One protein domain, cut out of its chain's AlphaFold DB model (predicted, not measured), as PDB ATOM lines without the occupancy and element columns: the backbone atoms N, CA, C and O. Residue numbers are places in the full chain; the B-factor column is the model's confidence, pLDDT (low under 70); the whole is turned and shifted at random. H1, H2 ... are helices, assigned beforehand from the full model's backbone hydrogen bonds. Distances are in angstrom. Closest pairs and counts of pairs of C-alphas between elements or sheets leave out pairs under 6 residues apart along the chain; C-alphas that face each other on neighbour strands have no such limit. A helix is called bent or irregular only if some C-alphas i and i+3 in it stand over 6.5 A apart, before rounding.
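Overview. This is residues 16 to 223 of the 232 residues of an uncharacterized protein of Rhodospirillaceae bacterium (UniProt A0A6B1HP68). Three long helices, H3, H2 and H1, stand side by side in an up-and-down row; over one face of it H4 crosses H3, and the bent H7 packs across H2 and H1 near the ends that their tight link joins, while H6 packs on H4. H5 folds back along H4 on the side away from H3, and residues 216 to 223 of H8 stick out at the far end of H7b. The printed part has 208 residues with eight named helices, H1 to H8 in chain order, and no named strand: all helix. It is only just loose, close to compact, with a radius of gyration of the C-alphas of 20.3 A and spans of 62 by 49 by 41 A.

Arrangement. H3, residues 77 to 108, forms a hairpin with H2, residues 47 to 65, at a shallow tilt of 4 degrees; the closest C-alphas, of Gly 56 and Val 95, are 5.8 A apart. H2 forms another with H1, residues 16 to 42, at 20 degrees; Gly 25 and Phe 64 have the closest C-alphas, 4.9 A. With residues 90 to 100 alone H3 touches H4, residues 117 to 138, at a steep tilt of 51 degrees; the closest C-alphas, of Val 94 and Ala 126, are 4.5 A apart. H4 and H5, residues 140 to 155, form a hairpin at 26 degrees, closest at C-alphas 135 and 143, 5.3 A. H6, residues 170 to 179, touches H4 at 56 degrees, closest at C-alphas 174 and 120, 5.3 A. H7, residues 187 to 208, was assigned as one helix by its hydrogen bonds but is bent, C-alphas 194 and 197 being 6.6 A apart; H7a, residues 187 to 194, touches H2, about perpendicular at 76 degrees, closest at C-alphas 190 and 51, 6.6 A. H7b, residues 197 to 208, touches H1, closest at C-alphas 201 and 33, 7.2 A. H8, residues 211 to 223, is close to H7b but not clearly touching, closest at C-alphas 212 and 206, 5.6 A. Every O i to N i+4 pair is within hydrogen-bond range in H1, H2, H5, H6, H7a, H7b and H8; in H3 27 of 28 are, in H4 16 of 18.

Along the chain. H3 is 46.4 A long, H1 38.4 A, H4 31.4 A and H2 26.1 A. C-alpha 16 begins H1 at (202.701, 190.842, 84.314), and C-alpha 223 ends H8 at (192.638, 235.282, 77.325).

Size, cuts and confidence. The farthest C-alphas, of Ser 111 and His 221, are 65.7 A apart. The printed part has no cut; the links H2 to H3 and H5 to H6 are long. Mean pLDDT of the printed part is 76.3, with 57 residues under 70, among them 57 to 80 and 105 to 115.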
ATOM      1  N   VAL A  16     203.815 191.318  83.479       59.09
ATOM      2  CA  VAL A  16     202.701 190.842  84.314       59.09
ATOM      3  C   VAL A  16     202.902 191.255  85.771       59.09
ATOM      4  O   VAL A  16     201.984 191.818  86.364       59.09
ATOM      5  N   THR A  17     204.105 191.078  86.335       62.88
ATOM      6  CA  THR A  17     204.382 191.508  87.718       62.88
ATOM      7  C   THR A  17     204.210 193.017  87.881       62.88
ATOM      8  O   THR A  17     203.590 193.461  88.838       62.88
ATOM      9  N   THR A  18     204.710 193.825  86.941       63.09
ATOM     10  CA  THR A  18     204.578 195.288  87.024       63.09
ATOM     11  C   THR A  18     203.126 195.746  86.897       63.09
ATOM     12  O   THR A  18     202.689 196.596  87.670       63.09
ATOM     13  N   ARG A  19     202.347 195.168  85.974       63.41
ATOM     14  CA  ARG A  19     200.918 195.489  85.821       63.41
ATOM     15  C   ARG A  19     200.102 195.095  87.046       63.41
ATOM     16  O   ARG A  19     199.277 195.884  87.489       63.41
ATOM     17  N   LEU A  20     200.359 193.917  87.607       64.12
ATOM     18  CA  LEU A  20     199.674 193.431  88.802       64.12
ATOM     19  C   LEU A  20     199.962 194.317  90.019       64.12
ATOM     20  O   LEU A  20     199.054 194.624  90.780       64.12
ATOM     21  N   VAL A  21     201.197 194.798  90.161       65.88
ATOM     22  CA  VAL A  21     201.592 195.701  91.251       65.88
ATOM     23  C   VAL A  21     200.931 197.072  91.131       65.88
ATOM     24  O   VAL A  21     200.417 197.586  92.119       65.88
ATOM     25  N   ILE A  22     200.873 197.632  89.921       66.69
ATOM     26  CA  ILE A  22     200.169 198.897  89.671       66.69
ATOM     27  C   ILE A  22     198.665 198.734  89.926       66.69
ATOM     28  O   ILE A  22     198.044 199.618  90.507       66.69
ATOM     29  N   LEU A  23     198.085 197.597  89.537       68.19
ATOM     30  CA  LEU A  23     196.668 197.310  89.748       68.19
ATOM     31  C   LEU A  23     196.350 197.138  91.240       68.19
ATOM     32  O   LEU A  23     195.395 197.739  91.721       68.19
ATOM     33  N   LEU A  24     197.180 196.412  91.995       69.06
ATOM     34  CA  LEU A  24     197.053 196.285  93.452       69.06
ATOM     35  C   LEU A  24     197.222 197.631  94.167       69.06
ATOM     36  O   LEU A  24     196.412 197.969  95.026       69.06
ATOM     37  N   GLY A  25     198.223 198.429  93.780       68.56
ATOM     38  CA  GLY A  25     198.395 199.792  94.286       68.56
ATOM     39  C   GLY A  25     197.181 200.675  93.983       68.56
ATOM     40  O   GLY A  25     196.733 201.422  94.848       68.56
ATOM     41  N   GLY A  26     196.596 200.530  92.791       66.44
ATOM     42  CA  GLY A  26     195.359 201.204  92.397       66.44
ATOM     43  C   GLY A  26     194.148 200.788  93.233       66.44
ATOM     44  O   GLY A  26     193.384 201.649  93.657       66.44
ATOM     45  N   VAL A  27     193.993 199.495  93.536       72.44
ATOM     46  CA  VAL A  27     192.918 198.986  94.409       72.44
ATOM     47  C   VAL A  27     193.070 199.513  95.839       72.44
ATOM     48  O   VAL A  27     192.085 199.926  96.446       72.44
ATOM     49  N   LEU A  28     194.295 199.563  96.366       71.69
ATOM     50  CA  LEU A  28     194.570 200.128  97.690       71.69
ATOM     51  C   LEU A  28     194.313 201.640  97.735       71.69
ATOM     52  O   LEU A  28     193.707 202.133  98.685       71.69
ATOM     53  N   ALA A  29     194.713 202.371  96.692       68.69
ATOM     54  CA  ALA A  29     194.422 203.796  96.556       68.69
ATOM     55  C   ALA A  29     192.913 204.065  96.433       68.69
ATOM     56  O   ALA A  29     192.413 205.035  97.001       68.69
ATOM     57  N   LEU A  30     192.173 203.186  95.749       75.75
ATOM     58  CA  LEU A  30     190.715 203.242  95.690       75.75
ATOM     59  C   LEU A  30     190.096 202.995  97.070       75.75
ATOM     60  O   LEU A  30     189.195 203.728  97.464       75.75
ATOM     61  N   GLY A  31     190.601 202.014  97.824       73.50
ATOM     62  CA  GLY A  31     190.184 201.766  99.207       73.50
ATOM     63  C   GLY A  31     190.388 202.991 100.101       73.50
ATOM     64  O   GLY A  31     189.486 203.371 100.844       73.50
ATOM     65  N   MET A  32     191.523 203.677  99.948       70.25
ATOM     66  CA  MET A  32     191.793 204.946 100.627       70.25
ATOM     67  C   MET A  32     190.829 206.054 100.219       70.25
ATOM     68  O   MET A  32     190.291 206.761 101.071       70.25
ATOM     69  N   ALA A  33     190.559 206.183  98.922       70.31
ATOM     70  CA  ALA A  33     189.595 207.159  98.445       70.31
ATOM     71  C   ALA A  33     188.193 206.897  99.005       70.31
ATOM     72  O   ALA A  33     187.550 207.820  99.493       70.31
ATOM     73  N   LEU A  34     187.755 205.641  99.037       77.81
ATOM     74  CA  LEU A  34     186.476 205.269  99.635       77.81
ATOM     75  C   LEU A  34     186.435 205.558 101.138       77.81
ATOM     76  O   LEU A  34     185.444 206.113 101.607       77.81
ATOM     77  N   GLN A  35     187.506 205.253 101.877       73.88
ATOM     78  CA  GLN A  35     187.601 205.567 103.304       73.88
ATOM     79  C   GLN A  35     187.454 207.072 103.551       73.88
ATOM     80  O   GLN A  35     186.629 207.476 104.361       73.88
ATOM     81  N   THR A  36     188.202 207.909 102.833       68.06
ATOM     82  CA  THR A  36     188.146 209.374 103.010       68.06
ATOM     83  C   THR A  36     186.807 209.978 102.591       68.06
ATOM     84  O   THR A  36     186.315 210.874 103.266       68.06
ATOM     85  N   ILE A  37     186.169 209.465 101.532       75.06
ATOM     86  CA  ILE A  37     184.824 209.897 101.125       75.06
ATOM     87  C   ILE A  37     183.798 209.509 102.193       75.06
ATOM     88  O   ILE A  37     182.940 210.317 102.545       75.06
ATOM     89  N   TYR A  38     183.903 208.295 102.741       75.12
ATOM     90  CA  TYR A  38     183.051 207.843 103.836       75.12
ATOM     91  C   TYR A  38     183.213 208.736 105.071       75.12
ATOM     92  O   TYR A  38     182.222 209.204 105.625       75.12
ATOM     93  N   THR A  39     184.448 209.053 105.453       69.31
ATOM     94  CA  THR A  39     184.756 209.952 106.578       69.31
ATOM     95  C   THR A  39     184.309 211.392 106.317       69.31
ATOM     96  O   THR A  39     183.747 212.024 107.204       69.31
ATOM     97  N   GLY A  40     184.463 211.902 105.095       66.75
ATOM     98  CA  GLY A  40     183.986 213.233 104.720       66.75
ATOM     99  C   GLY A  40     182.461 213.368 104.767       66.75
ATOM    100  O   GLY A  40     181.958 214.458 105.025       66.75
ATOM    101  N   TYR A  41     181.721 212.275 104.548       74.94
ATOM    102  CA  TYR A  41     180.256 212.267 104.599       74.94
ATOM    103  C   TYR A  41     179.692 211.974 106.001       74.94
ATOM    104  O   TYR A  41     178.751 212.638 106.426       74.94
ATOM    105  N   PHE A  42     180.248 210.993 106.722       72.00
ATOM    106  CA  PHE A  42     179.754 210.561 108.041       72.00
ATOM    107  C   PHE A  42     180.440 211.254 109.229       72.00
ATOM    108  O   PHE A  42     179.986 211.111 110.362       72.00
ATOM    109  N   GLY A  43     181.495 212.028 108.975       63.69
ATOM    110  CA  GLY A  43     182.367 212.592 109.999       63.69
ATOM    111  C   GLY A  43     183.501 211.633 110.389       63.69
ATOM    112  O   GLY A  43     183.408 210.418 110.178       63.69
ATOM    113  N   PRO A  44     184.610 212.163 110.935       62.19
ATOM    114  CA  PRO A  44     185.710 211.339 111.399       62.19
ATOM    115  C   PRO A  44     185.306 210.527 112.628       62.19
ATOM    116  O   PRO A  44     184.800 211.065 113.612       62.19
ATOM    117  N   PHE A  45     185.580 209.222 112.576       60.78
ATOM    118  CA  PHE A  45     185.696 208.396 113.779       60.78
ATOM    119  C   PHE A  45     186.819 208.942 114.666       60.78
ATOM    120  O   PHE A  45     187.601 209.789 114.226       60.78
ATOM    121  N   GLU A  46     186.914 208.422 115.894       66.69
ATOM    122  CA  GLU A  46     187.999 208.679 116.845       66.69
ATOM    123  C   GLU A  46     189.325 209.042 116.130       66.69
ATOM    124  O   GLU A  46     189.834 208.230 115.340       66.69
ATOM    125  N   PRO A  47     189.885 210.252 116.342       65.44
ATOM    126  CA  PRO A  47     190.951 210.791 115.494       65.44
ATOM    127  C   PRO A  47     192.174 209.878 115.364       65.44
ATOM    128  O   PRO A  47     192.805 209.831 114.308       65.44
ATOM    129  N   THR A  48     192.500 209.131 116.418       67.69
ATOM    130  CA  THR A  48     193.629 208.195 116.453       67.69
ATOM    131  C   THR A  48     193.392 206.987 115.545       67.69
ATOM    132  O   THR A  48     194.269 206.625 114.759       67.69
ATOM    133  N   LEU A  49     192.183 206.415 115.581       69.88
ATOM    134  CA  LEU A  49     191.795 205.257 114.772       69.88
ATOM    135  C   LEU A  49     191.759 205.619 113.283       69.88
ATOM    136  O   LEU A  49     192.346 204.925 112.448       69.88
ATOM    137  N   HIS A  50     191.115 206.742 112.950       70.12
ATOM    138  CA  HIS A  50     190.962 207.178 111.565       70.12
ATOM    139  C   HIS A  50     192.318 207.483 110.906       70.12
ATOM    140  O   HIS A  50     192.607 207.003 109.807       70.12
ATOM    141  N   ARG A  51     193.185 208.230 111.605       74.69
ATOM    142  CA  ARG A  51     194.510 208.616 111.095       74.69
ATOM    143  C   ARG A  51     195.479 207.438 111.058       74.69
ATOM    144  O   ARG A  51     196.254 207.334 110.110       74.69
ATOM    145  N   GLY A  52     195.418 206.545 112.050       71.38
ATOM    146  CA  GLY A  52     196.220 205.323 112.106       71.38
ATOM    147  C   GLY A  52     195.942 204.396 110.926       71.38
ATOM    148  O   GLY A  52     196.864 204.029 110.196       71.38
ATOM    149  N   LEU A  53     194.663 204.094 110.675       70.38
ATOM    150  CA  LEU A  53     194.245 203.266 109.540       70.38
ATOM    151  C   LEU A  53     194.618 203.902 108.202       70.38
ATOM    152  O   LEU A  53     195.193 203.233 107.342       70.38
ATOM    153  N   ALA A  54     194.347 205.198 108.042       70.62
ATOM    154  CA  ALA A  54     194.681 205.919 106.824       70.62
ATOM    155  C   ALA A  54     196.192 205.908 106.542       70.62
ATOM    156  O   ALA A  54     196.607 205.640 105.418       70.62
ATOM    157  N   LEU A  55     197.043 206.135 107.545       71.12
ATOM    158  CA  LEU A  55     198.495 206.051 107.364       71.12
ATOM    159  C   LEU A  55     198.968 204.620 107.086       71.12
ATOM    160  O   LEU A  55     199.816 204.423 106.214       71.12
ATOM    161  N   GLY A  56     198.395 203.614 107.751       70.25
ATOM    162  CA  GLY A  56     198.663 202.206 107.455       70.25
ATOM    163  C   GLY A  56     198.379 201.873 105.988       70.25
ATOM    164  O   GLY A  56     199.254 201.397 105.269       70.25
ATOM    165  N   LEU A  57     197.199 202.229 105.490       66.94
ATOM    166  CA  LEU A  57     196.837 202.036 104.087       66.94
ATOM    167  C   LEU A  57     197.684 202.890 103.126       66.94
ATOM    168  O   LEU A  57     198.109 202.382 102.089       66.94
ATOM    169  N   CYS A  58     197.998 204.145 103.472       69.81
ATOM    170  CA  CYS A  58     198.894 205.013 102.697       69.81
ATOM    171  C   CYS A  58     200.287 204.403 102.546       69.81
ATOM    172  O   CYS A  58     200.864 204.469 101.468       69.81
ATOM    173  N   THR A  59     200.842 203.819 103.605       66.44
ATOM    174  CA  THR A  59     202.204 203.261 103.590       66.44
ATOM    175  C   THR A  59     202.276 201.973 102.785       66.44
ATOM    176  O   THR A  59     203.226 201.771 102.029       66.44
ATOM    177  N   VAL A  60     201.227 201.151 102.843       67.00
ATOM    178  CA  VAL A  60     201.076 199.986 101.968       67.00
ATOM    179  C   VAL A  60     200.916 200.445 100.513       67.00
ATOM    180  O   VAL A  60     201.666 199.997  99.647       67.00
ATOM    181  N   ALA A  61     200.031 201.404 100.229       63.69
ATOM    182  CA  ALA A  61     199.872 201.974  98.888       63.69
ATOM    183  C   ALA A  61     201.180 202.604  98.365       63.69
ATOM    184  O   ALA A  61     201.534 202.423  97.200       63.69
ATOM    185  N   ALA A  62     201.946 203.262  99.238       64.25
ATOM    186  CA  ALA A  62     203.255 203.844  98.952       64.25
ATOM    187  C   ALA A  62     204.363 202.791  98.747       64.25
ATOM    188  O   ALA A  62     205.417 203.064  98.185       64.25
ATOM    189  N   ALA A  63     204.184 201.547  99.163       65.62
ATOM    190  CA  ALA A  63     205.125 200.500  98.777       65.62
ATOM    191  C   ALA A  63     204.820 199.948  97.382       65.62
ATOM    192  O   ALA A  63     205.735 199.640  96.617       65.62
ATOM    193  N   PHE A  64     203.536 199.875  97.027       62.34
ATOM    194  CA  PHE A  64     203.090 199.344  95.740       62.34
ATOM    195  C   PHE A  64     203.116 200.370  94.598       62.34
ATOM    196  O   PHE A  64     203.275 199.974  93.446       62.34
ATOM    197  N   ALA A  65     203.003 201.672  94.879       58.91
ATOM    198  CA  ALA A  65     203.045 202.709  93.846       58.91
ATOM    199  C   ALA A  65     204.473 203.018  93.348       58.91
ATOM    200  O   ALA A  65     204.639 203.421  92.198       58.91
ATOM    201  N   ALA A  66     205.507 202.795  94.166       57.84
ATOM    202  CA  ALA A  66     206.910 202.981  93.781       57.84
ATOM    203  C   ALA A  66     207.811 201.832  94.288       57.84
ATOM    204  O   ALA A  66     208.732 202.067  95.080       57.84
ATOM    205  N   PRO A  67     207.583 200.580  93.841       60.00
ATOM    206  CA  PRO A  67     208.389 199.444  94.271       60.00
ATOM    207  C   PRO A  67     209.841 199.624  93.801       60.00
ATOM    208  O   PRO A  67     210.097 199.891  92.618       60.00
ATOM    209  N   LEU A  68     210.818 199.411  94.692       55.69
ATOM    210  CA  LEU A  68     212.255 199.491  94.363       55.69
ATOM    211  C   LEU A  68     212.638 198.527  93.234       55.69
ATOM    212  O   LEU A  68     213.615 198.754  92.517       55.69
ATOM    213  N   ALA A  69     211.840 197.478  93.041       52.44
ATOM    214  CA  ALA A  69     211.966 196.532  91.947       52.44
ATOM    215  C   ALA A  69     211.902 197.174  90.549       52.44
ATOM    216  O   ALA A  69     212.484 196.622  89.617       52.44
ATOM    217  N   LEU A  70     211.243 198.329  90.387       52.12
ATOM    218  CA  LEU A  70     211.200 199.055  89.111       52.12
ATOM    219  C   LEU A  70     212.473 199.868  88.843       52.12
ATOM    220  O   LEU A  70     212.773 200.153  87.685       52.12
ATOM    221  N   ARG A  71     213.249 200.203  89.884       54.16
ATOM    222  CA  ARG A  71     214.523 200.929  89.753       54.16
ATOM    223  C   ARG A  71     215.670 200.015  89.301       54.16
ATOM    224  O   ARG A  71     216.602 200.481  88.662       54.16
ATOM    225  N   TYR A  72     215.565 198.711  89.569       54.03
ATOM    226  CA  TYR A  72     216.475 197.663  89.082       54.03
ATOM    227  C   TYR A  72     215.907 196.934  87.854       54.03
ATOM    228  O   TYR A  72     215.914 195.702  87.794       54.03
ATOM    229  N   ARG A  73     215.408 197.691  86.869       52.31
ATOM    230  CA  ARG A  73     214.829 197.152  85.625       52.31
ATOM    231  C   ARG A  73     215.804 196.256  84.839       52.31
ATOM    232  O   ARG A  73     215.341 195.323  84.191       52.31
ATOM    233  N   ASP A  74     217.113 196.451  85.020       52.66
ATOM    234  CA  ASP A  74     218.177 195.732  84.298       52.66
ATOM    235  C   ASP A  74     218.996 194.760  85.186       52.66
ATOM    236  O   ASP A  74     220.061 194.283  84.799       52.66
ATOM    237  N   GLY A  75     218.543 194.469  86.414       54.44
ATOM    238  CA  GLY A  75     219.287 193.646  87.378       54.44
ATOM    239  C   GLY A  75     218.903 192.159  87.392       54.44
ATOM    240  O   GLY A  75     217.724 191.817  87.396       54.44
ATOM    241  N   THR A  76     219.905 191.274  87.515       57.69
ATOM    242  CA  THR A  76     219.780 189.824  87.811       57.69
ATOM    243  C   THR A  76     218.623 189.522  88.774       57.69
ATOM    244  O   THR A  76     218.539 190.156  89.830       57.69
ATOM    245  N   GLY A  77     217.786 188.515  88.482       65.25
ATOM    246  CA  GLY A  77     216.559 188.198  89.245       65.25
ATOM    247  C   GLY A  77     216.728 188.102  90.773       65.25
ATOM    248  O   GLY A  77     215.821 188.459  91.522       65.25
ATOM    249  N   ARG A  78     217.930 187.747  91.248       66.81
ATOM    250  CA  ARG A  78     218.323 187.759  92.670       66.81
ATOM    251  C   ARG A  78     218.282 189.149  93.327       66.81
ATOM    252  O   ARG A  78     217.798 189.272  94.446       66.81
ATOM    253  N   ARG A  79     218.756 190.202  92.648       66.50
ATOM    254  CA  ARG A  79     218.730 191.584  93.175       66.50
ATOM    255  C   ARG A  79     217.308 192.140  93.224       66.50
ATOM    256  O   ARG A  79     216.966 192.863  94.152       66.50
ATOM    257  N   ARG A  80     216.466 191.743  92.268       65.75
ATOM    258  CA  ARG A  80     215.040 192.088  92.254       65.75
ATOM    259  C   ARG A  80     214.288 191.429  93.411       65.75
ATOM    260  O   ARG A  80     213.512 192.106  94.073       65.75
ATOM    261  N   ALA A  81     214.555 190.151  93.693       70.06
ATOM    262  CA  ALA A  81     213.982 189.461  94.851       70.06
ATOM    263  C   ALA A  81     214.412 190.103  96.183       70.06
ATOM    264  O   ALA A  81     213.579 190.306  97.060       70.06
ATOM    265  N   ALA A  82     215.685 190.499  96.307       75.38
ATOM    266  CA  ALA A  82     216.179 191.210  97.488       75.38
ATOM    267  C   ALA A  82     215.512 192.586  97.676       75.38
ATOM    268  O   ALA A  82     215.155 192.944  98.794       75.38
ATOM    269  N   ALA A  83     215.289 193.335  96.589       73.06
ATOM    270  CA  ALA A  83     214.576 194.612  96.639       73.06
ATOM    271  C   ALA A  83     213.111 194.450  97.086       73.06
ATOM    272  O   ALA A  83     212.642 195.218  97.919       73.06
ATOM    273  N   TRP A  84     212.416 193.415  96.598       70.56
ATOM    274  CA  TRP A  84     211.064 193.076  97.057       70.56
ATOM    275  C   TRP A  84     211.025 192.681  98.533       70.56
ATOM    276  O   TRP A  84     210.155 193.146  99.262       70.56
ATOM    277  N   ALA A  85     211.972 191.855  98.985       77.69
ATOM    278  CA  ALA A  85     212.063 191.464 100.389       77.69
ATOM    279  C   ALA A  85     212.302 192.678 101.300       77.69
ATOM    280  O   ALA A  85     211.689 192.781 102.359       77.69
ATOM    281  N   TRP A  86     213.144 193.620 100.864       77.38
ATOM    282  CA  TRP A  86     213.387 194.868 101.585       77.38
ATOM    283  C   TRP A  86     212.137 195.752 101.663       77.38
ATOM    284  O   TRP A  86     211.829 196.291 102.722       77.38
ATOM    285  N   ASP A  87     211.387 195.866 100.565       75.69
ATOM    286  CA  ASP A  87     210.138 196.631 100.535       75.69
ATOM    287  C   ASP A  87     209.075 196.019 101.456       75.69
ATOM    288  O   ASP A  87     208.480 196.733 102.260       75.69
ATOM    289  N   ILE A  88     208.894 194.697 101.404       78.25
ATOM    290  CA  ILE A  88     207.952 193.976 102.272       78.25
ATOM    291  C   ILE A  88     208.348 194.117 103.744       78.25
ATOM    292  O   ILE A  88     207.480 194.320 104.589       78.25
ATOM    293  N   LEU A  89     209.646 194.052 104.056       84.56
ATOM    294  CA  LEU A  89     210.147 194.233 105.416       84.56
ATOM    295  C   LEU A  89     209.808 195.627 105.955       84.56
ATOM    296  O   LEU A  89     209.253 195.740 107.045       84.56
ATOM    297  N   LEU A  90     210.105 196.683 105.192       80.12
ATOM    298  CA  LEU A  90     209.829 198.061 105.609       80.12
ATOM    299  C   LEU A  90     208.332 198.305 105.820       80.12
ATOM    300  O   LEU A  90     207.948 198.917 106.812       80.12
ATOM    301  N   VAL A  91     207.484 197.790 104.927       79.94
ATOM    302  CA  VAL A  91     206.025 197.874 105.084       79.94
ATOM    303  C   VAL A  91     205.561 197.100 106.305       79.94
ATOM    304  O   VAL A  91     204.786 197.628 107.094       79.94
ATOM    305  N   GLY A  92     206.047 195.870 106.483       82.44
ATOM    306  CA  GLY A  92     205.687 195.024 107.615       82.44
ATOM    307  C   GLY A  92     206.005 195.691 108.950       82.44
ATOM    308  O   GLY A  92     205.181 195.656 109.856       82.44
ATOM    309  N   ILE A  93     207.149 196.374 109.042       84.25
ATOM    310  CA  ILE A  93     207.543 197.154 110.220       84.25
ATOM    311  C   ILE A  93     206.554 198.297 110.491       84.25
ATOM    312  O   ILE A  93     206.108 198.466 111.623       84.25
ATOM    313  N   VAL A  94     206.199 199.083 109.469       81.19
ATOM    314  CA  VAL A  94     205.278 200.219 109.636       81.19
ATOM    315  C   VAL A  94     203.875 199.737 110.000       81.19
ATOM    316  O   VAL A  94     203.269 200.265 110.931       81.19
ATOM    317  N   VAL A  95     203.381 198.698 109.323       82.62
ATOM    318  CA  VAL A  95     202.079 198.084 109.613       82.62
ATOM    319  C   VAL A  95     202.059 197.514 111.028       82.62
ATOM    320  O   VAL A  95     201.100 197.758 111.752       82.62
ATOM    321  N   ALA A  96     203.117 196.825 111.464       82.88
ATOM    322  CA  ALA A  96     203.226 196.337 112.837       82.88
ATOM    323  C   ALA A  96     203.186 197.485 113.859       82.88
ATOM    324  O   ALA A  96     202.501 197.368 114.873       82.88
ATOM    325  N   GLY A  97     203.853 198.609 113.577       81.81
ATOM    326  CA  GLY A  97     203.791 199.810 114.413       81.81
ATOM    327  C   GLY A  97     202.392 200.428 114.485       81.81
ATOM    328  O   GLY A  97     201.970 200.856 115.557       81.81
ATOM    329  N   VAL A  98     201.653 200.446 113.371       80.06
ATOM    330  CA  VAL A  98     200.261 200.928 113.328       80.06
ATOM    331  C   VAL A  98     199.330 199.974 114.075       80.06
ATOM    332  O   VAL A  98     198.513 200.422 114.866       80.06
ATOM    333  N   VAL A  99     199.469 198.659 113.894       80.38
ATOM    334  CA  VAL A  99     198.677 197.665 114.640       80.38
ATOM    335  C   VAL A  99     198.943 197.779 116.140       80.38
ATOM    336  O   VAL A  99     198.003 197.750 116.926       80.38
ATOM    337  N   ARG A 100     200.205 197.975 116.545       81.00
ATOM    338  CA  ARG A 100     200.552 198.224 117.950       81.00
ATOM    339  C   ARG A 100     199.947 199.512 118.490       81.00
ATOM    340  O   ARG A 100     199.473 199.495 119.615       81.00
ATOM    341  N   LEU A 101     199.931 200.590 117.705       77.81
ATOM    342  CA  LEU A 101     199.254 201.838 118.069       77.81
ATOM    343  C   LEU A 101     197.755 201.614 118.308       77.81
ATOM    344  O   LEU A 101     197.208 202.133 119.273       77.81
ATOM    345  N   LEU A 102     197.103 200.833 117.441       75.31
ATOM    346  CA  LEU A 102     195.677 200.523 117.550       75.31
ATOM    347  C   LEU A 102     195.363 199.651 118.771       75.31
ATOM    348  O   LEU A 102     194.426 199.958 119.495       75.31
ATOM    349  N   ALA A 103     196.170 198.619 119.029       74.44
ATOM    350  CA  ALA A 103     196.028 197.785 120.222       74.44
ATOM    351  C   ALA A 103     196.254 198.600 121.509       74.44
ATOM    352  O   ALA A 103     195.467 198.529 122.441       74.44
ATOM    353  N   PHE A 104     197.282 199.454 121.516       70.81
ATOM    354  CA  PHE A 104     197.590 200.323 122.652       70.81
ATOM    355  C   PHE A 104     196.474 201.335 122.942       70.81
ATOM    356  O   PHE A 104     196.261 201.717 124.087       70.81
ATOM    357  N   TYR A 105     195.749 201.774 121.911       66.12
ATOM    358  CA  TYR A 105     194.620 202.685 122.070       66.12
ATOM    359  C   TYR A 105     193.454 202.051 122.851       66.12
ATOM    360  O   TYR A 105     192.816 202.747 123.639       66.12
ATOM    361  N   GLU A 106     193.207 200.748 122.688       63.62
ATOM    362  CA  GLU A 106     192.224 200.023 123.507       63.62
ATOM    363  C   GLU A 106     192.690 199.923 124.971       63.62
ATOM    364  O   GLU A 106     191.892 200.141 125.883       63.62
ATOM    365  N   ASP A 107     193.993 199.719 125.196       62.59
ATOM    366  CA  ASP A 107     194.583 199.573 126.533       62.59
ATOM    367  C   ASP A 107     194.634 200.897 127.338       62.59
ATOM    368  O   ASP A 107     194.486 200.885 128.564       62.59
ATOM    369  N   ILE A 108     194.816 202.057 126.680       59.16
ATOM    370  CA  ILE A 108     194.885 203.386 127.340       59.16
ATOM    371  C   ILE A 108     193.619 203.693 128.157       59.16
ATOM    372  O   ILE A 108     193.693 204.389 129.172       59.16
ATOM    373  N   ASN A 109     192.457 203.176 127.749       55.84
ATOM    374  CA  ASN A 109     191.200 203.424 128.459       55.84
ATOM    375  C   ASN A 109     191.114 202.706 129.819       55.84
ATOM    376  O   ASN A 109     190.250 203.052 130.626       55.84
ATOM    377  N   GLU A 110     192.001 201.745 130.097       55.88
ATOM    378  CA  GLU A 110     191.933 200.902 131.296       55.88
ATOM    379  C   GLU A 110     193.118 201.079 132.268       55.88
ATOM    380  O   GLU A 110     193.029 200.634 133.416       55.88
ATOM    381  N   SER A 111     194.217 201.753 131.890       51.22
ATOM    382  CA  SER A 111     195.361 201.927 132.805       51.22
ATOM    383  C   SER A 111     196.282 203.121 132.529       51.22
ATOM    384  O   SER A 111     196.396 203.610 131.411       51.22
ATOM    385  N   ILE A 112     197.007 203.556 133.569       50.91
ATOM    386  CA  ILE A 112     198.176 204.442 133.445       50.91
ATOM    387  C   ILE A 112     199.341 203.560 132.987       50.91
ATOM    388  O   ILE A 112     199.908 202.819 133.791       50.91
ATOM    389  N   ILE A 113     199.646 203.576 131.690       58.62
ATOM    390  CA  ILE A 113     200.589 202.625 131.091       58.62
ATOM    391  C   ILE A 113     202.022 203.162 131.124       58.62
ATOM    392  O   ILE A 113     202.292 204.295 130.732       58.62
ATOM    393  N   ASP A 114     202.941 202.293 131.538       60.53
ATOM    394  CA  ASP A 114     204.380 202.444 131.350       60.53
ATOM    395  C   ASP A 114     204.761 201.834 129.987       60.53
ATOM    396  O   ASP A 114     204.462 200.666 129.715       60.53
ATOM    397  N   TYR A 115     205.367 202.614 129.088       67.31
ATOM    398  CA  TYR A 115     205.688 202.138 127.739       67.31
ATOM    399  C   TYR A 115     206.772 201.062 127.814       67.31
ATOM    400  O   TYR A 115     207.940 201.367 128.066       67.31
ATOM    401  N   ALA A 116     206.421 199.804 127.539       77.94
ATOM    402  CA  ALA A 116     207.398 198.723 127.502       77.94
ATOM    403  C   ALA A 116     208.500 199.014 126.466       77.94
ATOM    404  O   ALA A 116     208.231 199.504 125.367       77.94
ATOM    405  N   LEU A 117     209.749 198.650 126.784       79.50
ATOM    406  CA  LEU A 117     210.908 198.863 125.900       79.50
ATOM    407  C   LEU A 117     210.674 198.296 124.486       79.50
ATOM    408  O   LEU A 117     211.083 198.885 123.490       79.50
ATOM    409  N   HIS A 118     209.965 197.169 124.401       81.06
ATOM    410  CA  HIS A 118     209.574 196.540 123.142       81.06
ATOM    411  C   HIS A 118     208.744 197.474 122.239       81.06
ATOM    412  O   HIS A 118     208.977 197.543 121.032       81.06
ATOM    413  N   ASP A 119     207.821 198.237 122.815       81.69
ATOM    414  CA  ASP A 119     206.883 199.076 122.062       81.69
ATOM    415  C   ASP A 119     207.552 200.363 121.602       81.69
ATOM    416  O   ASP A 119     207.349 200.812 120.472       81.69
ATOM    417  N   GLN A 120     208.456 200.875 122.436       84.50
ATOM    418  CA  GLN A 120     209.349 201.969 122.079       84.50
ATOM    419  C   GLN A 120     210.254 201.591 120.894       84.50
ATOM    420  O   GLN A 120     210.433 202.383 119.968       84.50
ATOM    421  N   MET A 121     210.794 200.364 120.879       86.75
ATOM    422  CA  MET A 121     211.634 199.882 119.777       86.75
ATOM    423  C   MET A 121     210.851 199.723 118.471       86.75
ATOM    424  O   MET A 121     211.351 200.116 117.416       86.75
ATOM    425  N   ILE A 122     209.627 199.183 118.524       86.88
ATOM    426  CA  ILE A 122     208.764 199.070 117.338       86.88
ATOM    427  C   ILE A 122     208.428 200.456 116.787       86.88
ATOM    428  O   ILE A 122     208.547 200.666 115.579       86.88
ATOM    429  N   ALA A 123     208.068 201.408 117.650       85.94
ATOM    430  CA  ALA A 123     207.773 202.781 117.251       85.94
ATOM    431  C   ALA A 123     208.976 203.456 116.571       85.94
ATOM    432  O   ALA A 123     208.836 204.057 115.504       85.94
ATOM    433  N   LEU A 124     210.179 203.305 117.137       89.00
ATOM    434  CA  LEU A 124     211.408 203.836 116.544       89.00
ATOM    435  C   LEU A 124     211.689 203.210 115.170       89.00
ATOM    436  O   LEU A 124     211.992 203.919 114.208       89.00
ATOM    437  N   LEU A 125     211.567 201.885 115.059       89.19
ATOM    438  CA  LEU A 125     211.809 201.169 113.810       89.19
ATOM    439  C   LEU A 125     210.794 201.575 112.730       89.19
ATOM    440  O   LEU A 125     211.174 201.801 111.582       89.19
ATOM    441  N   ALA A 126     209.524 201.729 113.106       87.00
ATOM    442  CA  ALA A 126     208.462 202.181 112.218       87.00
ATOM    443  C   ALA A 126     208.667 203.628 111.755       87.00
ATOM    444  O   ALA A 126     208.485 203.928 110.576       87.00
ATOM    445  N   MET A 127     209.154 204.508 112.630       88.31
ATOM    446  CA  MET A 127     209.520 205.879 112.279       88.31
ATOM    447  C   MET A 127     210.674 205.934 111.268       88.31
ATOM    448  O   MET A 127     210.584 206.635 110.259       88.31
ATOM    449  N   ILE A 128     211.734 205.152 111.485       89.12
ATOM    450  CA  ILE A 128     212.859 205.057 110.542       89.12
ATOM    451  C   ILE A 128     212.383 204.482 109.202       89.12
ATOM    452  O   ILE A 128     212.718 205.015 108.141       89.12
ATOM    453  N   ALA A 129     211.564 203.427 109.235       86.75
ATOM    454  CA  ALA A 129     211.003 202.823 108.035       86.75
ATOM    455  C   ALA A 129     210.145 203.822 107.242       86.75
ATOM    456  O   ALA A 129     210.287 203.899 106.020       86.75
ATOM    457  N   LEU A 130     209.342 204.653 107.917       85.62
ATOM    458  CA  LEU A 130     208.584 205.737 107.289       85.62
ATOM    459  C   LEU A 130     209.486 206.770 106.609       85.62
ATOM    460  O   LEU A 130     209.203 207.156 105.476       85.62
ATOM    461  N   VAL A 131     210.579 207.197 107.249       87.62
ATOM    462  CA  VAL A 131     211.535 208.155 106.656       87.62
ATOM    463  C   VAL A 131     212.211 207.576 105.409       87.62
ATOM    464  O   VAL A 131     212.424 208.283 104.418       87.62
ATOM    465  N   ILE A 132     212.530 206.280 105.421       84.69
ATOM    466  CA  ILE A 132     213.093 205.585 104.255       84.69
ATOM    467  C   ILE A 132     212.048 205.474 103.143       84.69
ATOM    468  O   ILE A 132     212.374 205.674 101.970       84.69
ATOM    469  N   LEU A 133     210.797 205.168 103.482       80.69
ATOM    470  CA  LEU A 133     209.727 205.022 102.502       80.69
ATOM    471  C   LEU A 133     209.369 206.374 101.867       80.69
ATOM    472  O   LEU A 133     209.244 206.462 100.646       80.69
ATOM    473  N   SER A 134     209.308 207.445 102.663       79.75
ATOM    474  CA  SER A 134     209.023 208.805 102.189       79.75
ATOM    475  C   SER A 134     210.103 209.344 101.243       79.75
ATOM    476  O   SER A 134     209.774 210.053 100.287       79.75
ATOM    477  N   SER A 135     211.364 208.918 101.419       81.06
ATOM    478  CA  SER A 135     212.490 209.290 100.541       81.06
ATOM    479  C   SER A 135     212.261 208.938  99.069       81.06
ATOM    480  O   SER A 135     212.832 209.559  98.170       81.06
ATOM    481  N   ARG A 136     211.416 207.936  98.809       75.69
ATOM    482  CA  ARG A 136     211.125 207.421  97.467       75.69
ATOM    483  C   ARG A 136     210.159 208.317  96.697       75.69
ATOM    484  O   ARG A 136     210.183 208.301  95.472       75.69
ATOM    485  N   TYR A 137     209.346 209.089  97.414       74.19
ATOM    486  CA  TYR A 137     208.292 209.939  96.858       74.19
ATOM    487  C   TYR A 137     208.705 211.398  96.780       74.19
ATOM    488  O   TYR A 137     208.583 212.029  95.735       74.19
ATOM    489  N   PHE A 138     209.217 211.921  97.892       78.56
ATOM    490  CA  PHE A 138     209.591 213.329  98.018       78.56
ATOM    491  C   PHE A 138     211.074 213.574  97.712       78.56
ATOM    492  O   PHE A 138     211.513 214.718  97.612       78.56
ATOM    493  N   GLY A 139     211.846 212.499  97.538       81.44
ATOM    494  CA  GLY A 139     213.275 212.542  97.273       81.44
ATOM    495  C   GLY A 139     214.136 212.477  98.535       81.44
ATOM    496  O   GLY A 139     213.673 212.583  99.670       81.44
ATOM    497  N   LEU A 140     215.442 212.319  98.310       85.69
ATOM    498  CA  LEU A 140     216.455 212.220  99.364       85.69
ATOM    499  C   LEU A 140     216.574 213.456 100.280       85.69
ATOM    500  O   LEU A 140     216.814 213.245 101.469       85.69
ATOM    501  N   PRO A 141     216.407 214.713  99.806       88.06
ATOM    502  CA  PRO A 141     216.610 215.883 100.663       88.06
ATOM    503  C   PRO A 141     215.709 215.894 101.902       88.06
ATOM    504  O   PRO A 141     216.180 216.188 103.000       88.06
ATOM    505  N   LEU A 142     214.435 215.510 101.746       86.88
ATOM    506  CA  LEU A 142     213.470 215.505 102.848       86.88
ATOM    507  C   LEU A 142     213.829 214.460 103.911       86.88
ATOM    508  O   LEU A 142     213.754 214.736 105.105       86.88
ATOM    509  N   SER A 143     214.266 213.274 103.490       87.62
ATOM    510  CA  SER A 143     214.627 212.203 104.421       87.62
ATOM    511  C   SER A 143     215.938 212.462 105.147       87.62
ATOM    512  O   SER A 143     216.057 212.103 106.314       87.62
ATOM    513  N   ILE A 144     216.902 213.119 104.495       90.12
ATOM    514  CA  ILE A 144     218.130 213.573 105.162       90.12
ATOM    515  C   ILE A 144     217.775 214.582 106.254       90.12
ATOM    516  O   ILE A 144     218.254 214.458 107.378       90.12
ATOM    517  N   PHE A 145     216.898 215.541 105.944       91.88
ATOM    518  CA  PHE A 145     216.439 216.522 106.921       91.88
ATOM    519  C   PHE A 145     215.706 215.858 108.097       91.88
ATOM    520  O   PHE A 145     216.056 216.103 109.249       91.88
ATOM    521  N   ALA A 146     214.766 214.948 107.824       88.62
ATOM    522  CA  ALA A 146     214.058 214.201 108.862       88.62
ATOM    523  C   ALA A 146     215.012 213.364 109.734       88.62
ATOM    524  O   ALA A 146     214.904 213.376 110.959       88.62
ATOM    525  N   GLY A 147     215.983 212.681 109.121       89.00
ATOM    526  CA  GLY A 147     217.009 211.926 109.840       89.00
ATOM    527  C   GLY A 147     217.877 212.817 110.730       89.00
ATOM    528  O   GLY A 147     218.143 212.460 111.874       89.00
ATOM    529  N   LEU A 148     218.261 214.003 110.246       90.06
ATOM    530  CA  LEU A 148     219.022 214.974 111.030       90.06
ATOM    531  C   LEU A 148     218.222 215.468 112.243       90.06
ATOM    532  O   LEU A 148     218.772 215.554 113.339       90.06
ATOM    533  N   CYS A 149     216.923 215.731 112.073       88.56
ATOM    534  CA  CYS A 149     216.036 216.090 113.179       88.56
ATOM    535  C   CYS A 149     215.916 214.963 114.213       88.56
ATOM    536  O   CYS A 149     215.956 215.237 115.409       88.56
ATOM    537  N   LEU A 150     215.822 213.700 113.782       87.38
ATOM    538  CA  LEU A 150     215.795 212.564 114.709       87.38
ATOM    539  C   LEU A 150     217.100 212.440 115.494       87.38
ATOM    540  O   LEU A 150     217.066 212.296 116.713       87.38
ATOM    541  N   VAL A 151     218.248 212.562 114.826       87.38
ATOM    542  CA  VAL A 151     219.556 212.565 115.500       87.38
ATOM    543  C   VAL A 151     219.649 213.728 116.488       87.38
ATOM    544  O   VAL A 151     220.108 213.532 117.610       87.38
ATOM    545  N   TYR A 152     219.166 214.914 116.117       86.44
ATOM    546  CA  TYR A 152     219.148 216.081 116.996       86.44
ATOM    547  C   TYR A 152     218.344 215.833 118.282       86.44
ATOM    548  O   TYR A 152     218.832 216.149 119.362       86.44
ATOM    549  N   ILE A 153     217.178 215.183 118.191       85.62
ATOM    550  CA  ILE A 153     216.341 214.850 119.357       85.62
ATOM    551  C   ILE A 153     217.088 213.953 120.364       85.62
ATOM    552  O   ILE A 153     216.965 214.157 121.573       85.62
ATOM    553  N   PHE A 154     217.895 213.000 119.888       82.75
ATOM    554  CA  PHE A 154     218.670 212.111 120.764       82.75
ATOM    555  C   PHE A 154     219.979 212.742 121.269       82.75
ATOM    556  O   PHE A 154     220.340 212.564 122.429       82.75
ATOM    557  N   PHE A 155     220.686 213.504 120.429       81.81
ATOM    558  CA  PHE A 155     222.003 214.082 120.751       81.81
ATOM    559  C   PHE A 155     221.948 215.517 121.308       81.81
ATOM    560  O   PHE A 155     222.986 216.127 121.572       81.81
ATOM    561  N   GLY A 156     220.751 216.050 121.556       76.75
ATOM    562  CA  GLY A 156     220.516 217.395 122.086       76.75
ATOM    563  C   GLY A 156     221.238 217.754 123.383       76.75
ATOM    564  O   GLY A 156     221.532 218.926 123.622       76.75
ATOM    565  N   ARG A 157     221.538 216.764 124.232       76.69
ATOM    566  CA  ARG A 157     222.146 216.988 125.556       76.69
ATOM    567  C   ARG A 157     223.617 217.407 125.483       76.69
ATOM    568  O   ARG A 157     224.077 218.189 126.328       76.69
ATOM    569  N   ASP A 158     224.324 216.906 124.474       77.62
ATOM    570  CA  ASP A 158     225.773 217.058 124.314       77.62
ATOM    571  C   ASP A 158     226.142 218.220 123.370       77.62
ATOM    572  O   ASP A 158     227.318 218.533 123.183       77.62
ATOM    573  N   LEU A 159     225.143 218.905 122.798       80.75
ATOM    574  CA  LEU A 159     225.338 220.052 121.912       80.75
ATOM    575  C   LEU A 159     225.660 221.345 122.697       80.75
ATOM    576  O   LEU A 159     225.048 221.616 123.734       80.75
ATOM    577  N   PRO A 160     226.609 222.177 122.219       81.56
ATOM    578  CA  PRO A 160     227.007 223.401 122.905       81.56
ATOM    579  C   PRO A 160     226.045 224.580 122.675       81.56
ATOM    580  O   PRO A 160     225.381 224.705 121.644       81.56
ATOM    581  N   TRP A 161     226.078 225.519 123.628       76.06
ATOM    582  CA  TRP A 161     225.521 226.873 123.535       76.06
ATOM    583  C   TRP A 161     223.990 226.938 123.387       76.06
ATOM    584  O   TRP A 161     223.288 226.822 124.385       76.06
ATOM    585  N   ILE A 162     223.477 227.156 122.169       76.62
ATOM    586  CA  ILE A 162     222.065 227.485 121.891       76.62
ATOM    587  C   ILE A 162     221.238 226.295 121.392       76.62
ATOM    588  O   ILE A 162     220.015 226.356 121.375       76.62
ATOM    589  N   PHE A 163     221.908 225.212 120.995       76.50
ATOM    590  CA  PHE A 163     221.285 223.990 120.473       76.50
ATOM    591  C   PHE A 163     221.070 222.928 121.555       76.50
ATOM    592  O   PHE A 163     220.690 221.797 121.263       76.50
ATOM    593  N   ARG A 164     221.347 223.279 122.814       77.88
ATOM    594  CA  ARG A 164     221.247 222.361 123.939       77.88
ATOM    595  C   ARG A 164     219.807 222.274 124.423       77.88
ATOM    596  O   ARG A 164     219.221 223.284 124.804       77.88
ATOM    597  N   HIS A 165     219.270 221.064 124.484       81.56
ATOM    598  CA  HIS A 165     218.022 220.778 125.191       81.56
ATOM    599  C   HIS A 165     218.224 219.633 126.187       81.56
ATOM    600  O   HIS A 165     219.295 219.030 126.233       81.56
ATOM    601  N   SER A 166     217.204 219.334 127.000       73.19
ATOM    602  CA  SER A 166     217.287 218.355 128.103       73.19
ATOM    603  C   SER A 166     217.672 216.927 127.667       73.19
ATOM    604  O   SER A 166     217.943 216.087 128.520       73.19
ATOM    605  N   GLY A 167     217.728 216.660 126.357       72.06
ATOM    606  CA  GLY A 167     217.688 215.317 125.784       72.06
ATOM    607  C   GLY A 167     216.298 214.706 125.961       72.06
ATOM    608  O   GLY A 167     215.654 214.927 126.982       72.06
ATOM    609  N   PHE A 168     215.817 213.990 124.949       80.94
ATOM    610  CA  PHE A 168     214.604 213.186 125.080       80.94
ATOM    611  C   PHE A 168     215.003 211.721 125.209       80.94
ATOM    612  O   PHE A 168     215.797 211.220 124.407       80.94
ATOM    613  N   ASP A 169     214.445 211.040 126.207       84.50
ATOM    614  CA  ASP A 169     214.601 209.594 126.336       84.50
ATOM    615  C   ASP A 169     213.793 208.869 125.256       84.50
ATOM    616  O   ASP A 169     212.804 209.388 124.732       84.50
ATOM    617  N   LEU A 170     214.193 207.637 124.931       83.06
ATOM    618  CA  LEU A 170     213.526 206.832 123.904       83.06
ATOM    619  C   LEU A 170     212.018 206.665 124.172       83.06
ATOM    620  O   LEU A 170     211.227 206.700 123.229       83.06
ATOM    621  N   SER A 171     211.628 206.550 125.444       83.44
ATOM    622  CA  SER A 171     210.230 206.508 125.880       83.44
ATOM    623  C   SER A 171     209.465 207.762 125.464       83.44
ATOM    624  O   SER A 171     208.436 207.658 124.802       83.44
ATOM    625  N   GLN A 172     210.013 208.943 125.757       83.69
ATOM    626  CA  GLN A 172     209.401 210.235 125.443       83.69
ATOM    627  C   GLN A 172     209.296 210.466 123.932       83.69
ATOM    628  O   GLN A 172     208.304 211.018 123.453       83.69
ATOM    629  N   VAL A 173     210.306 210.039 123.165       87.25
ATOM    630  CA  VAL A 173     210.298 210.150 121.697       87.25
ATOM    631  C   VAL A 173     209.228 209.247 121.088       87.25
ATOM    632  O   VAL A 173     208.456 209.701 120.242       87.25
ATOM    633  N   ALA A 174     209.165 207.983 121.515       85.81
ATOM    634  CA  ALA A 174     208.157 207.042 121.041       85.81
ATOM    635  C   ALA A 174     206.743 207.526 121.399       85.81
ATOM    636  O   ALA A 174     205.870 207.564 120.533       85.81
ATOM    637  N   GLU A 175     206.541 207.976 122.635       83.75
ATOM    638  CA  GLU A 175     205.279 208.548 123.097       83.75
ATOM    639  C   GLU A 175     204.869 209.769 122.266       83.75
ATOM    640  O   GLU A 175     203.788 209.791 121.683       83.75
ATOM    641  N   THR A 176     205.743 210.768 122.137       85.06
ATOM    642  CA  THR A 176     205.385 212.054 121.519       85.06
ATOM    643  C   THR A 176     205.213 211.955 120.001       85.06
ATOM    644  O   THR A 176     204.341 212.610 119.428       85.06
ATOM    645  N   ILE A 177     206.042 211.160 119.318       86.44
ATOM    646  CA  ILE A 177     206.051 211.116 117.849       86.44
ATOM    647  C   ILE A 177     205.139 210.009 117.302       86.44
ATOM    648  O   ILE A 177     204.527 210.203 116.246       86.44
ATOM    649  N   TRP A 178     205.053 208.861 117.984       84.19
ATOM    650  CA  TRP A 178     204.301 207.699 117.500       84.19
ATOM    651  C   TRP A 178     202.951 207.523 118.196       84.19
ATOM    652  O   TRP A 178     201.951 207.353 117.509       84.19
ATOM    653  N   PHE A 179     202.905 207.572 119.529       79.31
ATOM    654  CA  PHE A 179     201.672 207.290 120.281       79.31
ATOM    655  C   PHE A 179     200.792 208.525 120.528       79.31
ATOM    656  O   PHE A 179     199.599 208.391 120.787       79.31
ATOM    657  N   SER A 180     201.342 209.732 120.393       80.12
ATOM    658  CA  SER A 180     200.630 210.988 120.624       80.12
ATOM    659  C   SER A 180     200.024 211.585 119.350       80.12
ATOM    660  O   SER A 180     200.508 211.421 118.226       80.12
ATOM    661  N   THR A 181     198.973 212.384 119.542       76.19
ATOM    662  CA  THR A 181     198.286 213.164 118.499       76.19
ATOM    663  C   THR A 181     199.030 214.446 118.106       76.19
ATOM    664  O   THR A 181     198.535 215.233 117.298       76.19
ATOM    665  N   GLN A 182     200.222 214.675 118.653       79.12
ATOM    666  CA  GLN A 182     201.125 215.752 118.235       79.12
ATOM    667  C   GLN A 182     202.185 215.278 117.231       79.12
ATOM    668  O   GLN A 182     202.848 216.101 116.604       79.12
ATOM    669  N   GLY A 183     202.325 213.962 117.068       82.31
ATOM    670  CA  GLY A 183     203.310 213.342 116.198       82.31
ATOM    671  C   GLY A 183     202.807 213.083 114.779       82.31
ATOM    672  O   GLY A 183     202.052 213.859 114.188       82.31
ATOM    673  N   ILE A 184     203.224 211.947 114.221       83.19
ATOM    674  CA  ILE A 184     202.945 211.552 112.830       83.19
ATOM    675  C   ILE A 184     201.437 211.377 112.594       83.19
ATOM    676  O   ILE A 184     200.926 211.730 111.533       83.19
ATOM    677  N   PHE A 185     200.699 210.911 113.601       81.38
ATOM    678  CA  PHE A 185     199.238 210.751 113.564       81.38
ATOM    679  C   PHE A 185     198.489 212.020 114.004       81.38
ATOM    680  O   PHE A 185     197.306 211.985 114.348       81.38
ATOM    681  N   GLY A 186     199.183 213.154 114.033       79.75
ATOM    682  CA  GLY A 186     198.649 214.390 114.565       79.75
ATOM    683  C   GLY A 186     197.868 215.249 113.583       79.75
ATOM    684  O   GLY A 186     197.363 214.791 112.555       79.75
ATOM    685  N   LEU A 187     197.779 216.535 113.929       82.94
ATOM    686  CA  LEU A 187     197.092 217.563 113.142       82.94
ATOM    687  C   LEU A 187     197.489 217.595 111.657       82.94
ATOM    688  O   LEU A 187     196.575 217.688 110.840       82.94
ATOM    689  N   PRO A 188     198.777 217.485 111.263       85.19
ATOM    690  CA  PRO A 188     199.145 217.536 109.848       85.19
ATOM    691  C   PRO A 188     198.471 216.429 109.033       85.19
ATOM    692  O   PRO A 188     197.905 216.695 107.976       85.19
ATOM    693  N   THR A 189     198.461 215.204 109.560       83.31
ATOM    694  CA  THR A 189     197.796 214.060 108.927       83.31
ATOM    695  C   THR A 189     196.282 214.232 108.927       83.31
ATOM    696  O   THR A 189     195.647 213.955 107.915       83.31
ATOM    697  N   GLY A 190     195.706 214.753 110.016       80.44
ATOM    698  CA  GLY A 190     194.279 215.085 110.072       80.44
ATOM    699  C   GLY A 190     193.866 216.066 108.972       80.44
ATOM    700  O   GLY A 190     192.979 215.766 108.186       80.44
ATOM    701  N   ILE A 191     194.574 217.192 108.832       85.31
ATOM    702  CA  ILE A 191     194.277 218.199 107.798       85.31
ATOM    703  C   ILE A 191     194.396 217.602 106.389       85.31
ATOM    704  O   ILE A 191     193.579 217.902 105.514       85.31
ATOM    705  N   VAL A 192     195.394 216.746 106.155       84.50
ATOM    706  CA  VAL A 192     195.559 216.084 104.857       84.50
ATOM    707  C   VAL A 192     194.358 215.195 104.535       84.50
ATOM    708  O   VAL A 192     193.840 215.286 103.424       84.50
ATOM    709  N   LEU A 193     193.909 214.370 105.483       80.25
ATOM    710  CA  LEU A 193     192.808 213.425 105.274       80.25
ATOM    711  C   LEU A 193     191.449 214.117 105.183       80.25
ATOM    712  O   LEU A 193     190.679 213.823 104.270       80.25
ATOM    713  N   ASP A 194     191.187 215.057 106.086       78.38
ATOM    714  CA  ASP A 194     189.865 215.659 106.246       78.38
ATOM    715  C   ASP A 194     189.608 216.765 105.213       78.38
ATOM    716  O   ASP A 194     188.473 216.978 104.793       78.38
ATOM    717  N   VAL A 195     190.658 217.483 104.791       82.56
ATOM    718  CA  VAL A 195     190.511 218.683 103.952       82.56
ATOM    719  C   VAL A 195     191.175 218.521 102.594       82.56
ATOM    720  O   VAL A 195     190.547 218.772 101.571       82.56
ATOM    721  N   ILE A 196     192.447 218.129 102.540       88.12
ATOM    722  CA  ILE A 196     193.208 218.159 101.279       88.12
ATOM    723  C   ILE A 196     192.788 217.009 100.358       88.12
ATOM    724  O   ILE A 196     192.694 217.185  99.140       88.12
ATOM    725  N   PHE A 197     192.505 215.839 100.927       82.31
ATOM    726  CA  PHE A 197     192.271 214.622 100.161       82.31
ATOM    727  C   PHE A 197     191.066 214.730  99.216       82.31
ATOM    728  O   PHE A 197     191.170 214.340  98.053       82.31
ATOM    729  N   ILE A 198     189.952 215.327  99.658       82.50
ATOM    730  CA  ILE A 198     188.760 215.498  98.811       82.50
ATOM    731  C   ILE A 198     189.051 216.361  97.574       82.50
ATOM    732  O   ILE A 198     188.595 216.037  96.476       82.50
ATOM    733  N   PHE A 199     189.878 217.404  97.707       86.19
ATOM    734  CA  PHE A 199     190.297 218.229  96.572       86.19
ATOM    735  C   PHE A 199     191.220 217.471  95.617       86.19
ATOM    736  O   PHE A 199     191.102 217.634  94.404       86.19
ATOM    737  N   VAL A 200     192.105 216.614  96.139       87.25
ATOM    738  CA  VAL A 200     192.978 215.761  95.315       87.25
ATOM    739  C   VAL A 200     192.155 214.745  94.522       87.25
ATOM    740  O   VAL A 200     192.364 214.606  93.317       87.25
ATOM    741  N   VAL A 201     191.184 214.079  95.156       83.25
ATOM    742  CA  VAL A 201     190.279 213.135  94.479       83.25
ATOM    743  C   VAL A 201     189.463 213.846  93.409       83.25
ATOM    744  O   VAL A 201     189.421 213.397  92.265       83.25
ATOM    745  N   PHE A 202     188.852 214.981  93.748       84.25
ATOM    746  CA  PHE A 202     188.085 215.771  92.791       84.25
ATOM    747  C   PHE A 202     188.952 216.251  91.617       84.25
ATOM    748  O   PHE A 202     188.547 216.129  90.461       84.25
ATOM    749  N   GLY A 203     190.172 216.720  91.892       86.00
ATOM    750  CA  GLY A 203     191.146 217.096  90.870       86.00
ATOM    751  C   GLY A 203     191.509 215.930  89.948       86.00
ATOM    752  O   GLY A 203     191.515 216.092  88.729       86.00
ATOM    753  N   ALA A 204     191.733 214.736  90.502       84.00
ATOM    754  CA  ALA A 204     192.007 213.533  89.720       84.00
ATOM    755  C   ALA A 204     190.820 213.145  88.819       84.00
ATOM    756  O   ALA A 204     191.020 212.824  87.647       84.00
ATOM    757  N   VAL A 205     189.583 213.241  89.325       85.19
ATOM    758  CA  VAL A 205     188.358 213.004  88.543       85.19
ATOM    759  C   VAL A 205     188.208 214.040  87.418       85.19
ATOM    760  O   VAL A 205     187.919 213.673  86.277       85.19
ATOM    761  N   LEU A 206     188.462 215.324  87.688       88.00
ATOM    762  CA  LEU A 206     188.433 216.386  86.672       88.00
ATOM    763  C   LEU A 206     189.492 216.199  85.578       88.00
ATOM    764  O   LEU A 206     189.225 216.467  84.404       88.00
ATOM    765  N   GLN A 207     190.685 215.730  85.949       86.25
ATOM    766  CA  GLN A 207     191.744 215.418  84.994       86.25
ATOM    767  C   GLN A 207     191.329 214.255  84.082       86.25
ATOM    768  O   GLN A 207     191.494 214.336  82.867       86.25
ATOM    769  N   TYR A 208     190.743 213.197  84.651       84.38
ATOM    770  CA  TYR A 208     190.348 211.999  83.901       84.38
ATOM    771  C   TYR A 208     189.145 212.221  82.980       84.38
ATOM    772  O   TYR A 208     189.069 211.651  81.896       84.38
ATOM    773  N   THR A 209     188.205 213.068  83.398       88.69
ATOM    774  CA  THR A 209     187.035 213.455  82.590       88.69
ATOM    775  C   THR A 209     187.382 214.418  81.450       88.69
ATOM    776  O   THR A 209     186.514 214.745  80.642       88.69
ATOM    777  N   GLY A 210     188.632 214.896  81.367       84.44
ATOM    778  CA  GLY A 210     189.066 215.883  80.373       84.44
ATOM    779  C   GLY A 210     188.508 217.291  80.616       84.44
ATOM    780  O   GLY A 210     188.751 218.202  79.820       84.44
ATOM    781  N   ALA A 211     187.787 217.498  81.724       87.06
ATOM    782  CA  ALA A 211     187.260 218.798  82.117       87.06
ATOM    783  C   ALA A 211     188.393 219.796  82.401       87.06
ATOM    784  O   ALA A 211     188.273 220.965  82.041       87.06
ATOM    785  N   GLY A 212     189.519 219.336  82.966       84.44
ATOM    786  CA  GLY A 212     190.713 220.168  83.169       84.44
ATOM    787  C   GLY A 212     191.238 220.773  81.862       84.44
ATOM    788  O   GLY A 212     191.406 221.989  81.757       84.44
ATOM    789  N   ASP A 213     191.396 219.948  80.827       84.56
ATOM    790  CA  ASP A 213     191.847 220.406  79.508       84.56
ATOM    791  C   ASP A 213     190.816 221.315  78.829       84.56
ATOM    792  O   ASP A 213     191.180 222.275  78.145       84.56
ATOM    793  N   ALA A 214     189.522 221.043  79.018       86.69
ATOM    794  CA  ALA A 214     188.452 221.902  78.522       86.69
ATOM    795  C   ALA A 214     188.492 223.292  79.180       86.69
ATOM    796  O   ALA A 214     188.415 224.300  78.478       86.69
ATOM    797  N   LEU A 215     188.691 223.361  80.500       87.94
ATOM    798  CA  LEU A 215     188.830 224.620  81.236       87.94
ATOM    799  C   LEU A 215     190.061 225.412  80.780       87.94
ATOM    800  O   LEU A 215     189.953 226.617  80.555       87.94
ATOM    801  N   ILE A 216     191.200 224.748  80.555       88.44
ATOM    802  CA  ILE A 216     192.409 225.387  80.008       88.44
ATOM    803  C   ILE A 216     192.130 225.952  78.612       88.44
ATOM    804  O   ILE A 216     192.465 227.104  78.330       88.44
ATOM    805  N   LYS A 217     191.472 225.184  77.736       88.12
ATOM    806  CA  LYS A 217     191.113 225.646  76.386       88.12
ATOM    807  C   LYS A 217     190.174 226.852  76.422       88.12
ATOM    808  O   LYS A 217     190.367 227.770  75.626       88.12
ATOM    809  N   ILE A 218     189.205 226.877  77.339       89.38
ATOM    810  CA  ILE A 218     188.290 228.010  77.540       89.38
ATOM    811  C   ILE A 218     189.054 229.234  78.056       89.38
ATOM    812  O   ILE A 218     188.902 230.320  77.497       89.38
ATOM    813  N   ALA A 219     189.920 229.066  79.059       89.69
ATOM    814  CA  ALA A 219     190.738 230.145  79.609       89.69
ATOM    815  C   ALA A 219     191.672 230.750  78.547       89.69
ATOM    816  O   ALA A 219     191.747 231.971  78.419       89.69
ATOM    817  N   LEU A 220     192.317 229.912  77.729       87.81
ATOM    818  CA  LEU A 220     193.151 230.353  76.609       87.81
ATOM    819  C   LEU A 220     192.329 231.063  75.527       87.81
ATOM    820  O   LEU A 220     192.774 232.077  74.996       87.81
ATOM    821  N   HIS A 221     191.121 230.584  75.217       89.50
ATOM    822  CA  HIS A 221     190.231 231.264  74.272       89.50
ATOM    823  C   HIS A 221     189.781 232.636  74.778       89.50
ATOM    824  O   HIS A 221     189.731 233.588  74.000       89.50
ATOM    825  N   LEU A 222     189.483 232.745  76.073       88.44
ATOM    826  CA  LEU A 222     189.048 233.989  76.703       88.44
ATOM    827  C   LEU A 222     190.210 234.988  76.842       88.44
ATOM    828  O   LEU A 222     190.047 236.177  76.573       88.44
ATOM    829  N   SER A 223     191.404 234.497  77.184       83.00
ATOM    830  CA  SER A 223     192.638 235.282  77.325       83.00
ATOM    831  C   SER A 223     193.268 235.667  75.981       83.00
ATOM    832  O   SER A 223     194.047 236.613  75.918       83.00
TER     833      SER A 223